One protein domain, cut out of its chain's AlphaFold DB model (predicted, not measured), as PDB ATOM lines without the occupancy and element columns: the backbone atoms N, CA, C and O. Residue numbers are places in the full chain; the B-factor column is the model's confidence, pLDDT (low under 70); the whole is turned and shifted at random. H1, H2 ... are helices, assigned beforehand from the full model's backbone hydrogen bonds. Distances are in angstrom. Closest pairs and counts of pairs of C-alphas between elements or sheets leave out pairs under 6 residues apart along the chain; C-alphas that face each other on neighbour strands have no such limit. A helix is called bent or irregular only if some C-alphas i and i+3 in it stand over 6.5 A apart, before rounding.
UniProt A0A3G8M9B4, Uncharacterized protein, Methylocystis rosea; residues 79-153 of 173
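Overview. This is residues 79 to 153 of the 173 residues of an uncharacterized protein of Methylocystis rosea (UniProt A0A3G8M9B4). Helix H1 lies across one side of a small core of helices, meeting H3 with its last residues, 89 to 91, and H5 with residues 82 to 86, while H4 runs back beside H3 in the opposite direction and turns a corner into H5. Two six-residue helices, H2 and H6, lie far out at opposite ends of the longest axis. The printed part has 75 residues with six named helices, H1 to H6 in order along the chain, and no named strand: the class is all helix. The whole is compact, with a radius of gyration of the C-alphas of 12.3 A, and its C-alphas span 34 by 29 by 24 A.

Arrangement. Begin with H1, residues 79 to 91. Look at Tyr 90, where H1 touches H3, residues 106 to 115: its C-alpha is 5.2 A from that of Ser 112, the closest pair, and the lines are about perpendicular at 79 degrees. H1 also touches H5, residues 138 to 144, at a steep tilt of 62 degrees, opposite ways; the closest C-alphas, of Leu 82 and Phe 144, are 6.5 A apart. H3 and H5 only just touch, with 3 pairs of C-alphas within 8 A, the closest those of Leu 108 and His 139 at 7.0 A. H4, residues 123 to 135, touches H5 only at the corner, where the C-alphas of Leu 134 and Gly 140, the closest, are 4.8 A apart. H3 and H4 are close but not clearly touching, at a shallow tilt of 15 degrees, opposite ways; their closest C-alphas, of Ile 111 and Val 133, are 7.4 A apart. H1 and H4 are apart. H2, residues 95 to 100, is close to H1 but not clearly touching it, the closest C-alphas being those of Ala 91 and Gly 97 at 5.3 A. H6, residues 147 to 152, is near H1 and meets H5 only through their link. In H1, H3, H4 and H5 every O i to N i+4 pair is within hydrogen-bond range; in H6 1 of 2 is, and in H2 0 of 2, with 1 of 3 O i to N i+3 pairs.

Along the chain. Find C-alpha 79 at (89.878, -21.319, 341.602); from there H1 runs 18.3 A to C-alpha 91. H2 is irregular: C-alphas 96 and 99 are 8.1 A apart. H3 covers 14.3 A. Find C-alpha 123 at (86.163, -35.177, 336.237), where H4 begins its 18.2 A. H5 measures 10.3 A, and H6 ends at C-alpha 152, (81.601, -11.245, 353.867).

Size, cuts and confidence. Look to the C-alphas of Pro 95 and Cys 153 for the two farthest apart, 35.9 A. The printed part has no cut. The links are tight but for that from H3 to H4, which is short with 7 residues. The mean pLDDT of the printed part is 88.9; residues 98, 101 and 102 are under 70.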
ATOM      1  N   LEU A  79      89.477 -19.990 342.054       95.38
ATOM      2  CA  LEU A  79      89.878 -21.319 341.602       95.38
ATOM      3  C   LEU A  79      91.140 -21.780 342.337       95.38
ATOM      4  O   LEU A  79      91.181 -22.883 342.881       95.38
ATOM      5  N   GLN A  80      92.154 -20.915 342.426       97.25
ATOM      6  CA  GLN A  80      93.381 -21.213 343.171       97.25
ATOM      7  C   GLN A  80      93.123 -21.426 344.669       97.25
ATOM      8  O   GLN A  80      93.801 -22.229 345.315       97.25
ATOM      9  N   HIS A  81      92.156 -20.701 345.232       96.19
ATOM     10  CA  HIS A  81      91.704 -20.875 346.607       96.19
ATOM     11  C   HIS A  81      91.065 -22.248 346.812       96.19
ATOM     12  O   HIS A  81      91.550 -23.002 347.657       96.19
ATOM     13  N   LEU A  82      90.077 -22.616 345.990       94.38
ATOM     14  CA  LEU A  82      89.404 -23.916 346.063       94.38
ATOM     15  C   LEU A  82      90.392 -25.078 345.905       94.38
ATOM     16  O   LEU A  82      90.398 -25.996 346.721       94.38
ATOM     17  N   MET A  83      91.296 -25.008 344.924       94.38
ATOM     18  CA  MET A  83      92.353 -26.013 344.757       94.38
ATOM     19  C   MET A  83      93.233 -26.133 346.007       94.38
ATOM     20  O   MET A  83      93.626 -27.232 346.395       94.38
ATOM     21  N   SER A  84      93.547 -25.013 346.663       95.19
ATOM     22  CA  SER A  84      94.332 -25.024 347.897       95.19
ATOM     23  C   SER A  84      93.569 -25.606 349.087       95.19
ATOM     24  O   SER A  84      94.220 -26.170 349.968       95.19
ATOM     25  N   VAL A  85      92.244 -25.449 349.136       94.00
ATOM     26  CA  VAL A  85      91.382 -26.081 350.144       94.00
ATOM     27  C   VAL A  85      91.313 -27.586 349.901       94.00
ATOM     28  O   VAL A  85      91.576 -28.336 350.829       94.00
ATOM     29  N   ILE A  86      91.073 -28.028 348.662       93.38
ATOM     30  CA  ILE A  86      91.048 -29.452 348.283       93.38
ATOM     31  C   ILE A  86      92.371 -30.133 348.642       93.38
ATOM     32  O   ILE A  86      92.365 -31.161 349.308       93.38
ATOM     33  N   ARG A  87      93.517 -29.541 348.278       92.88
ATOM     34  CA  ARG A  87      94.839 -30.098 348.622       92.88
ATOM     35  C   ARG A  87      95.069 -30.182 350.125       92.88
ATOM     36  O   ARG A  87      95.621 -31.165 350.597       92.88
ATOM     37  N   TYR A  88      94.675 -29.144 350.863       92.12
ATOM     38  CA  TYR A  88      94.785 -29.153 352.319       92.12
ATOM     39  C   TYR A  88      93.903 -30.242 352.929       92.12
ATOM     40  O   TYR A  88      94.375 -30.981 353.782       92.12
ATOM     41  N   GLN A  89      92.664 -30.360 352.454       92.88
ATOM     42  CA  GLN A  89      91.724 -31.356 352.936       92.88
ATOM     43  C   GLN A  89      92.226 -32.773 352.651       92.88
ATOM     44  O   GLN A  89      92.237 -33.575 353.564       92.88
ATOM     45  N   TYR A  90      92.711 -33.047 351.437       92.38
ATOM     46  CA  TYR A  90      93.318 -34.330 351.064       92.38
ATOM     47  C   TYR A  90      94.540 -34.682 351.929       92.38
ATOM     48  O   TYR A  90      94.765 -35.840 352.258       92.38
ATOM     49  N   ALA A  91      95.345 -33.684 352.304       91.31
ATOM     50  CA  ALA A  91      96.554 -33.908 353.086       91.31
ATOM     51  C   ALA A  91      96.278 -34.333 354.537       91.31
ATOM     52  O   ALA A  91      97.163 -34.915 355.145       91.31
ATOM     53  N   ILE A  92      95.090 -34.076 355.097       90.12
ATOM     54  CA  ILE A  92      94.769 -34.362 356.511       90.12
ATOM     55  C   ILE A  92      94.966 -35.840 356.872       90.12
ATOM     56  O   ILE A  92      95.405 -36.140 357.979       90.12
ATOM     57  N   THR A  93      94.615 -36.753 355.965       87.75
ATOM     58  CA  THR A  93      94.783 -38.206 356.154       87.75
ATOM     59  C   THR A  93      95.876 -38.809 355.279       87.75
ATOM     60  O   THR A  93      96.050 -40.027 355.270       87.75
ATOM     61  N   ALA A  94      96.629 -37.975 354.561       85.50
ATOM     62  CA  ALA A  94      97.810 -38.422 353.841       85.50
ATOM     63  C   ALA A  94      98.965 -38.692 354.831       85.50
ATOM     64  O   ALA A  94      99.005 -38.071 355.897       85.50
ATOM     65  N   PRO A  95      99.930 -39.569 354.494       78.31
ATOM     66  CA  PRO A  95     101.094 -39.841 355.345       78.31
ATOM     67  C   PRO A  95     101.873 -38.581 355.753       78.31
ATOM     68  O   PRO A  95     102.451 -38.525 356.831       78.31
ATOM     69  N   GLU A  96     101.871 -37.547 354.913       76.44
ATOM     70  CA  GLU A  96     102.546 -36.271 355.166       76.44
ATOM     71  C   GLU A  96     101.771 -35.336 356.119       76.44
ATOM     72  O   GLU A  96     102.254 -34.251 356.444       76.44
ATOM     73  N   GLY A  97     100.560 -35.717 356.537       70.31
ATOM     74  CA  GLY A  97      99.637 -34.902 357.326       70.31
ATOM     75  C   GLY A  97      99.469 -35.315 358.783       70.31
ATOM     76  O   GLY A  97      98.524 -34.838 359.411       70.31
ATOM     77  N   GLU A  98     100.341 -36.168 359.335       62.34
ATOM     78  CA  GLU A  98     100.228 -36.668 360.721       62.34
ATOM     79  C   GLU A  98     100.023 -35.538 361.751       62.34
ATOM     80  O   GLU A  98      99.194 -35.666 362.655       62.34
ATOM     81  N   ASP A  99     100.664 -34.383 361.548       71.62
ATOM     82  CA  ASP A  99     100.538 -33.208 362.422       71.62
ATOM     83  C   ASP A  99      99.175 -32.491 362.326       71.62
ATOM     84  O   ASP A  99      98.792 -31.758 363.235       71.62
ATOM     85  N   LEU A 100      98.412 -32.680 361.244       71.81
ATOM     86  CA  LEU A 100      97.093 -32.056 361.044       71.81
ATOM     87  C   LEU A 100      95.963 -32.860 361.697       71.81
ATOM     88  O   LEU A 100      94.890 -32.320 361.979       71.81
ATOM     89  N   PHE A 101      96.204 -34.144 361.960       63.72
ATOM     90  CA  PHE A 101      95.188 -35.112 362.361       63.72
ATOM     91  C   PHE A 101      94.519 -34.782 363.704       63.72
ATOM     92  O   PHE A 101      93.328 -35.053 363.897       63.72
ATOM     93  N   GLY A 102      95.270 -34.175 364.630       68.44
ATOM     94  CA  GLY A 102      94.805 -33.812 365.972       68.44
ATOM     95  C   GLY A 102      93.966 -32.532 366.047       68.44
ATOM     96  O   GLY A 102      93.343 -32.282 367.075       68.44
ATOM     97  N   TYR A 103      93.930 -31.734 364.976       75.44
ATOM     98  CA  TYR A 103      93.322 -30.397 364.979       75.44
ATOM     99  C   TYR A 103      92.017 -30.305 364.180       75.44
ATOM    100  O   TYR A 103      91.403 -29.242 364.121       75.44
ATOM    101  N   VAL A 104      91.586 -31.404 363.556       83.31
ATOM    102  CA  VAL A 104      90.405 -31.440 362.686       83.31
ATOM    103  C   VAL A 104      89.257 -32.202 363.334       83.31
ATOM    104  O   VAL A 104      89.465 -33.181 364.055       83.31
ATOM    105  N   SER A 105      88.026 -31.763 363.066       86.44
ATOM    106  CA  SER A 105      86.839 -32.457 363.563       86.44
ATOM    107  C   SER A 105      86.678 -33.834 362.891       86.44
ATOM    108  O   SER A 105      87.162 -34.030 361.767       86.44
ATOM    109  N   PRO A 106      85.987 -34.795 363.533       88.56
ATOM    110  CA  PRO A 106      85.723 -36.108 362.943       88.56
ATOM    111  C   PRO A 106      85.042 -36.036 361.567       88.56
ATOM    112  O   PRO A 106      85.341 -36.835 360.684       88.56
ATOM    113  N   GLU A 107      84.173 -35.048 361.354       89.31
ATOM    114  CA  GLU A 107      83.470 -34.831 360.088       89.31
ATOM    115  C   GLU A 107      84.438 -34.417 358.976       89.31
ATOM    116  O   GLU A 107      84.386 -34.956 357.872       89.31
ATOM    117  N   LEU A 108      85.360 -33.492 359.270       88.25
ATOM    118  CA  LEU A 108      86.401 -33.101 358.321       88.25
ATOM    119  C   LEU A 108      87.327 -34.280 358.022       88.25
ATOM    120  O   LEU A 108      87.682 -34.497 356.868       88.25
ATOM    121  N   ARG A 109      87.679 -35.085 359.024       90.31
ATOM    122  CA  ARG A 109      88.484 -36.291 358.806       90.31
ATOM    123  C   ARG A 109      87.791 -37.277 357.866       90.31
ATOM    124  O   ARG A 109      88.400 -37.697 356.892       90.31
ATOM    125  N   SER A 110      86.509 -37.561 358.091       92.12
ATOM    126  CA  SER A 110      85.729 -38.465 357.237       92.12
ATOM    127  C   SER A 110      85.627 -37.976 355.785       92.12
ATOM    128  O   SER A 110      85.634 -38.776 354.848       92.12
ATOM    129  N   ILE A 111      85.561 -36.658 355.562       93.31
ATOM    130  CA  ILE A 111      85.647 -36.089 354.210       93.31
ATOM    131  C   ILE A 111      87.021 -36.380 353.593       93.31
ATOM    132  O   ILE A 111      87.073 -36.826 352.453       93.31
ATOM    133  N   SER A 112      88.113 -36.159 354.335       93.12
ATOM    134  CA  SER A 112      89.483 -36.435 353.868       93.12
ATOM    135  C   SER A 112      89.696 -37.905 353.503       93.12
ATOM    136  O   SER A 112      90.192 -38.202 352.423       93.12
ATOM    137  N   GLU A 113      89.269 -38.832 354.363       92.81
ATOM    138  CA  GLU A 113      89.413 -40.275 354.131       92.81
ATOM    139  C   GLU A 113      88.741 -40.692 352.817       92.81
ATOM    140  O   GLU A 113      89.366 -41.324 351.969       92.81
ATOM    141  N   ARG A 114      87.506 -40.228 352.590       93.38
ATOM    142  CA  ARG A 114      86.770 -40.500 351.347       93.38
ATOM    143  C   ARG A 114      87.367 -39.817 350.123       93.38
ATOM    144  O   ARG A 114      87.145 -40.289 349.015       93.38
ATOM    145  N   MET A 115      88.125 -38.727 350.276       94.06
ATOM    146  CA  MET A 115      88.833 -38.122 349.140       94.06
ATOM    147  C   MET A 115      89.904 -39.050 348.569       94.06
ATOM    148  O   MET A 115      90.178 -38.965 347.377       94.06
ATOM    149  N   HIS A 116      90.493 -39.942 349.371       93.12
ATOM    150  CA  HIS A 116      91.480 -40.904 348.870       93.12
ATOM    151  C   HIS A 116      90.865 -42.020 348.016       93.12
ATOM    152  O   HIS A 116      91.594 -42.721 347.320       93.12
ATOM    153  N   GLU A 117      89.541 -42.166 348.041       93.81
ATOM    154  CA  GLU A 117      88.804 -43.121 347.211       93.81
ATOM    155  C   GLU A 117      88.430 -42.539 345.836       93.81
ATOM    156  O   GLU A 117      87.909 -43.268 344.999       93.81
ATOM    157  N   VAL A 118      88.683 -41.243 345.602       94.50
ATOM    158  CA  VAL A 118      88.281 -40.518 344.388       94.50
ATOM    159  C   VAL A 118      89.429 -40.443 343.384       94.50
ATOM    160  O   VAL A 118      90.502 -39.914 343.683       94.50
ATOM    161  N   ASP A 119      89.177 -40.854 342.143       93.62
ATOM    162  CA  ASP A 119      90.067 -40.564 341.018       93.62
ATOM    163  C   ASP A 119      89.926 -39.100 340.556       93.62
ATOM    164  O   ASP A 119      89.066 -38.743 339.747       93.62
ATOM    165  N   PHE A 120      90.821 -38.229 341.033       90.94
ATOM    166  CA  PHE A 120      90.872 -36.817 340.627       90.94
ATOM    167  C   PHE A 120      91.268 -36.595 339.156       90.94
ATOM    168  O   PHE A 120      91.176 -35.464 338.673       90.94
ATOM    169  N   THR A 121      91.705 -37.630 338.427       93.62
ATOM    170  CA  THR A 121      91.930 -37.547 336.975       93.62
ATOM    171  C   THR A 121      90.649 -37.769 336.170       93.62
ATOM    172  O   THR A 121      90.613 -37.440 334.983       93.62
ATOM    173  N   ASN A 122      89.580 -38.243 336.822       96.38
ATOM    174  CA  ASN A 122      88.254 -38.437 336.257       96.38
ATOM    175  C   ASN A 122      87.293 -37.315 336.708       96.38
ATOM    176  O   ASN A 122      86.749 -37.366 337.817       96.38
ATOM    177  N   PRO A 123      87.002 -36.313 335.853       94.69
ATOM    178  CA  PRO A 123      86.163 -35.177 336.237       94.69
ATOM    179  C   PRO A 123      84.764 -35.576 336.710       94.69
ATOM    180  O   PRO A 123      84.236 -34.966 337.636       94.69
ATOM    181  N   GLY A 124      84.174 -36.618 336.113       96.94
ATOM    182  CA  GLY A 124      82.832 -37.070 336.481       96.94
ATOM    183  C   GLY A 124      82.784 -37.743 337.852       96.94
ATOM    184  O   GLY A 124      81.749 -37.723 338.513       96.94
ATOM    185  N   GLU A 125      83.885 -38.343 338.299       95.62
ATOM    186  CA  GLU A 125      83.985 -38.912 339.641       95.62
ATOM    187  C   GLU A 125      84.166 -37.828 340.698       95.62
ATOM    188  O   GLU A 125      83.423 -37.805 341.680       95.62
ATOM    189  N   PHE A 126      85.061 -36.873 340.434       92.94
ATOM    190  CA  PHE A 126      85.235 -35.694 341.274       92.94
ATOM    191  C   PHE A 126      83.932 -34.897 341.429       92.94
ATOM    192  O   PHE A 126      83.568 -34.527 342.543       92.94
ATOM    193  N   GLU A 127      83.194 -34.668 340.338       95.19
ATOM    194  CA  GLU A 127      81.916 -33.949 340.370       95.19
ATOM    195  C   GLU A 127      80.871 -34.669 341.232       95.19
ATOM    196  O   GLU A 127      80.208 -34.037 342.061       95.19
ATOM    197  N   ARG A 128      80.747 -35.998 341.089       95.94
ATOM    198  CA  ARG A 128      79.842 -36.805 341.922       95.94
ATOM    199  C   ARG A 128      80.230 -36.739 343.394       95.94
ATOM    200  O   ARG A 128      79.363 -36.520 344.237       95.94
ATOM    201  N   TRP A 129      81.515 -36.906 343.700       95.12
ATOM    202  CA  TRP A 129      82.015 -36.810 345.067       95.12
ATOM    203  C   TRP A 129      81.723 -35.434 345.672       95.12
ATOM    204  O   TRP A 129      81.128 -35.353 346.747       95.12
ATOM    205  N   LEU A 130      82.062 -34.354 344.961       93.31
ATOM    206  CA  LEU A 130      81.850 -32.991 345.440       93.31
ATOM    207  C   LEU A 130      80.359 -32.724 345.675       93.31
ATOM    208  O   LEU A 130      79.989 -32.190 346.715       93.31
ATOM    209  N   THR A 131      79.499 -33.150 344.748       94.38
ATOM    210  CA  THR A 131      78.042 -33.017 344.885       94.38
ATOM    211  C   THR A 131      77.526 -33.725 346.137       94.38
ATOM    212  O   THR A 131      76.744 -33.142 346.888       94.38
ATOM    213  N   ASN A 132      77.996 -34.946 346.406       93.75
ATOM    214  CA  ASN A 132      77.600 -35.700 347.596       93.75
ATOM    215  C   ASN A 132      78.067 -35.009 348.884       93.75
ATOM    216  O   ASN A 132      77.263 -34.785 349.785       93.75
ATOM    217  N   VAL A 133      79.331 -34.578 348.947       92.00
ATOM    218  CA  VAL A 133      79.878 -33.877 350.121       92.00
ATOM    219  C   VAL A 133      79.140 -32.566 350.400       92.00
ATOM    220  O   VAL A 133      78.891 -32.229 351.558       92.00
ATOM    221  N   LEU A 134      78.752 -31.824 349.360       90.81
ATOM    222  CA  LEU A 134      77.949 -30.609 349.511       90.81
ATOM    223  C   LEU A 134      76.518 -30.910 349.995       90.81
ATOM    224  O   LEU A 134      75.948 -30.105 350.731       90.81
ATOM    225  N   ALA A 135      75.949 -32.060 349.621       89.69
ATOM    226  CA  ALA A 135      74.611 -32.482 350.041       89.69
ATOM    227  C   ALA A 135      74.553 -33.011 351.488       89.69
ATOM    228  O   ALA A 135      73.505 -32.942 352.125       89.69
ATOM    229  N   GLU A 136      75.667 -33.515 352.024       85.56
ATOM    230  CA  GLU A 136      75.745 -34.116 353.364       85.56
ATOM    231  C   GLU A 136      75.671 -33.109 354.521       85.56
ATOM    232  O   GLU A 136      75.419 -33.495 355.663       85.56
ATOM    233  N   GLY A 137      75.848 -31.812 354.247       83.81
ATOM    234  CA  GLY A 137      75.528 -30.752 355.199       83.81
ATOM    235  C   GLY A 137      76.575 -29.648 355.316       83.81
ATOM    236  O   GLY A 137      77.351 -29.359 354.404       83.81
ATOM    237  N   GLN A 138      76.573 -28.980 356.472       84.25
ATOM    238  CA  GLN A 138      77.255 -27.696 356.641       84.25
ATOM    239  C   GLN A 138      78.783 -27.789 356.537       84.25
ATOM    240  O   GLN A 138      79.406 -26.819 356.115       84.25
ATOM    241  N   HIS A 139      79.398 -28.922 356.887       85.56
ATOM    242  CA  HIS A 139      80.855 -29.085 356.820       85.56
ATOM    243  C   HIS A 139      81.371 -29.054 355.375       85.56
ATOM    244  O   HIS A 139      82.288 -28.288 355.080       85.56
ATOM    245  N   GLY A 140      80.737 -29.800 354.463       85.94
ATOM    246  CA  GLY A 140      81.085 -29.783 353.040       85.94
ATOM    247  C   GLY A 140      80.869 -28.408 352.412       85.94
ATOM    248  O   GLY A 140      81.766 -27.875 351.755       85.94
ATOM    249  N   LEU A 141      79.722 -27.781 352.703       87.25
ATOM    250  CA  LEU A 141      79.435 -26.411 352.266       87.25
ATOM    251  C   LEU A 141      80.498 -25.431 352.777       87.25
ATOM    252  O   LEU A 141      81.039 -24.657 351.990       87.25
ATOM    253  N   ASN A 142      80.836 -25.493 354.071       86.31
ATOM    254  CA  ASN A 142      81.808 -24.606 354.712       86.31
ATOM    255  C   ASN A 142      83.203 -24.695 354.090       86.31
ATOM    256  O   ASN A 142      83.884 -23.670 354.026       86.31
ATOM    257  N   LEU A 143      83.598 -25.881 353.625       87.31
ATOM    258  CA  LEU A 143      84.884 -26.122 352.985       87.31
ATOM    259  C   LEU A 143      84.913 -25.666 351.524       87.31
ATOM    260  O   LEU A 143      85.806 -24.914 351.142       87.31
ATOM    261  N   PHE A 144      83.972 -26.117 350.695       91.75
ATOM    262  CA  PHE A 144      84.173 -26.085 349.241       91.75
ATOM    263  C   PHE A 144      83.316 -25.068 348.500       91.75
ATOM    264  O   PHE A 144      83.743 -24.524 347.484       91.75
ATOM    265  N   ASP A 145      82.120 -24.777 348.999       90.81
ATOM    266  CA  ASP A 145      81.239 -23.814 348.350       90.81
ATOM    267  C   ASP A 145      81.626 -22.402 348.795       90.81
ATOM    268  O   ASP A 145      81.702 -22.172 349.987       90.81
ATOM    269  N   ASN A 146      81.894 -21.453 347.896       91.50
ATOM    270  CA  ASN A 146      81.888 -20.000 348.161       91.50
ATOM    271  C   ASN A 146      82.469 -19.492 349.515       91.50
ATOM    272  O   ASN A 146      81.959 -18.529 350.099       91.50
ATOM    273  N   MET A 147      83.553 -20.094 350.023       91.19
ATOM    274  CA  MET A 147      84.083 -19.807 351.368       91.19
ATOM    275  C   MET A 147      84.447 -18.328 351.555       91.19
ATOM    276  O   MET A 147      84.074 -17.727 352.563       91.19
ATOM    277  N   GLN A 148      85.136 -17.728 350.578       93.44
ATOM    278  CA  GLN A 148      85.518 -16.313 350.640       93.44
ATOM    279  C   GLN A 148      84.283 -15.405 350.679       93.44
ATOM    280  O   GLN A 148      84.236 -14.476 351.478       93.44
ATOM    281  N   THR A 149      83.243 -15.711 349.898       93.31
ATOM    282  CA  THR A 149      81.973 -14.968 349.909       93.31
ATOM    283  C   THR A 149      81.285 -15.056 351.267       93.31
ATOM    284  O   THR A 149      80.839 -14.038 351.791       93.31
ATOM    285  N   ARG A 150      81.251 -16.243 351.891       88.81
ATOM    286  CA  ARG A 150      80.657 -16.421 353.226       88.81
ATOM    287  C   ARG A 150      81.376 -15.655 354.333       88.81
ATOM    288  O   ARG A 150      80.757 -15.338 355.346       88.81
ATOM    289  N   ALA A 151      82.657 -15.337 354.149       89.62
ATOM    290  CA  ALA A 151      83.373 -14.472 355.077       89.62
ATOM    291  C   ALA A 151      82.830 -13.032 355.065       89.62
ATOM    292  O   ALA A 151      82.938 -12.348 356.078       89.62
ATOM    293  N   PHE A 152      82.215 -12.577 353.967       89.50
ATOM    294  CA  PHE A 152      81.601 -11.245 353.867       89.50
ATOM    295  C   PHE A 152      80.093 -11.251 354.083       89.50
ATOM    296  O   PHE A 152      79.563 -10.313 354.673       89.50
ATOM    297  N   CYS A 153      79.426 -12.297 353.604       79.88
ATOM    298  CA  CYS A 153      77.978 -12.408 353.574       79.88
ATOM    299  C   CYS A 153      77.574 -13.691 354.291       79.88
ATOM    300  O   CYS A 153      77.729 -14.789 353.749       79.88
TER     301      CYS A 153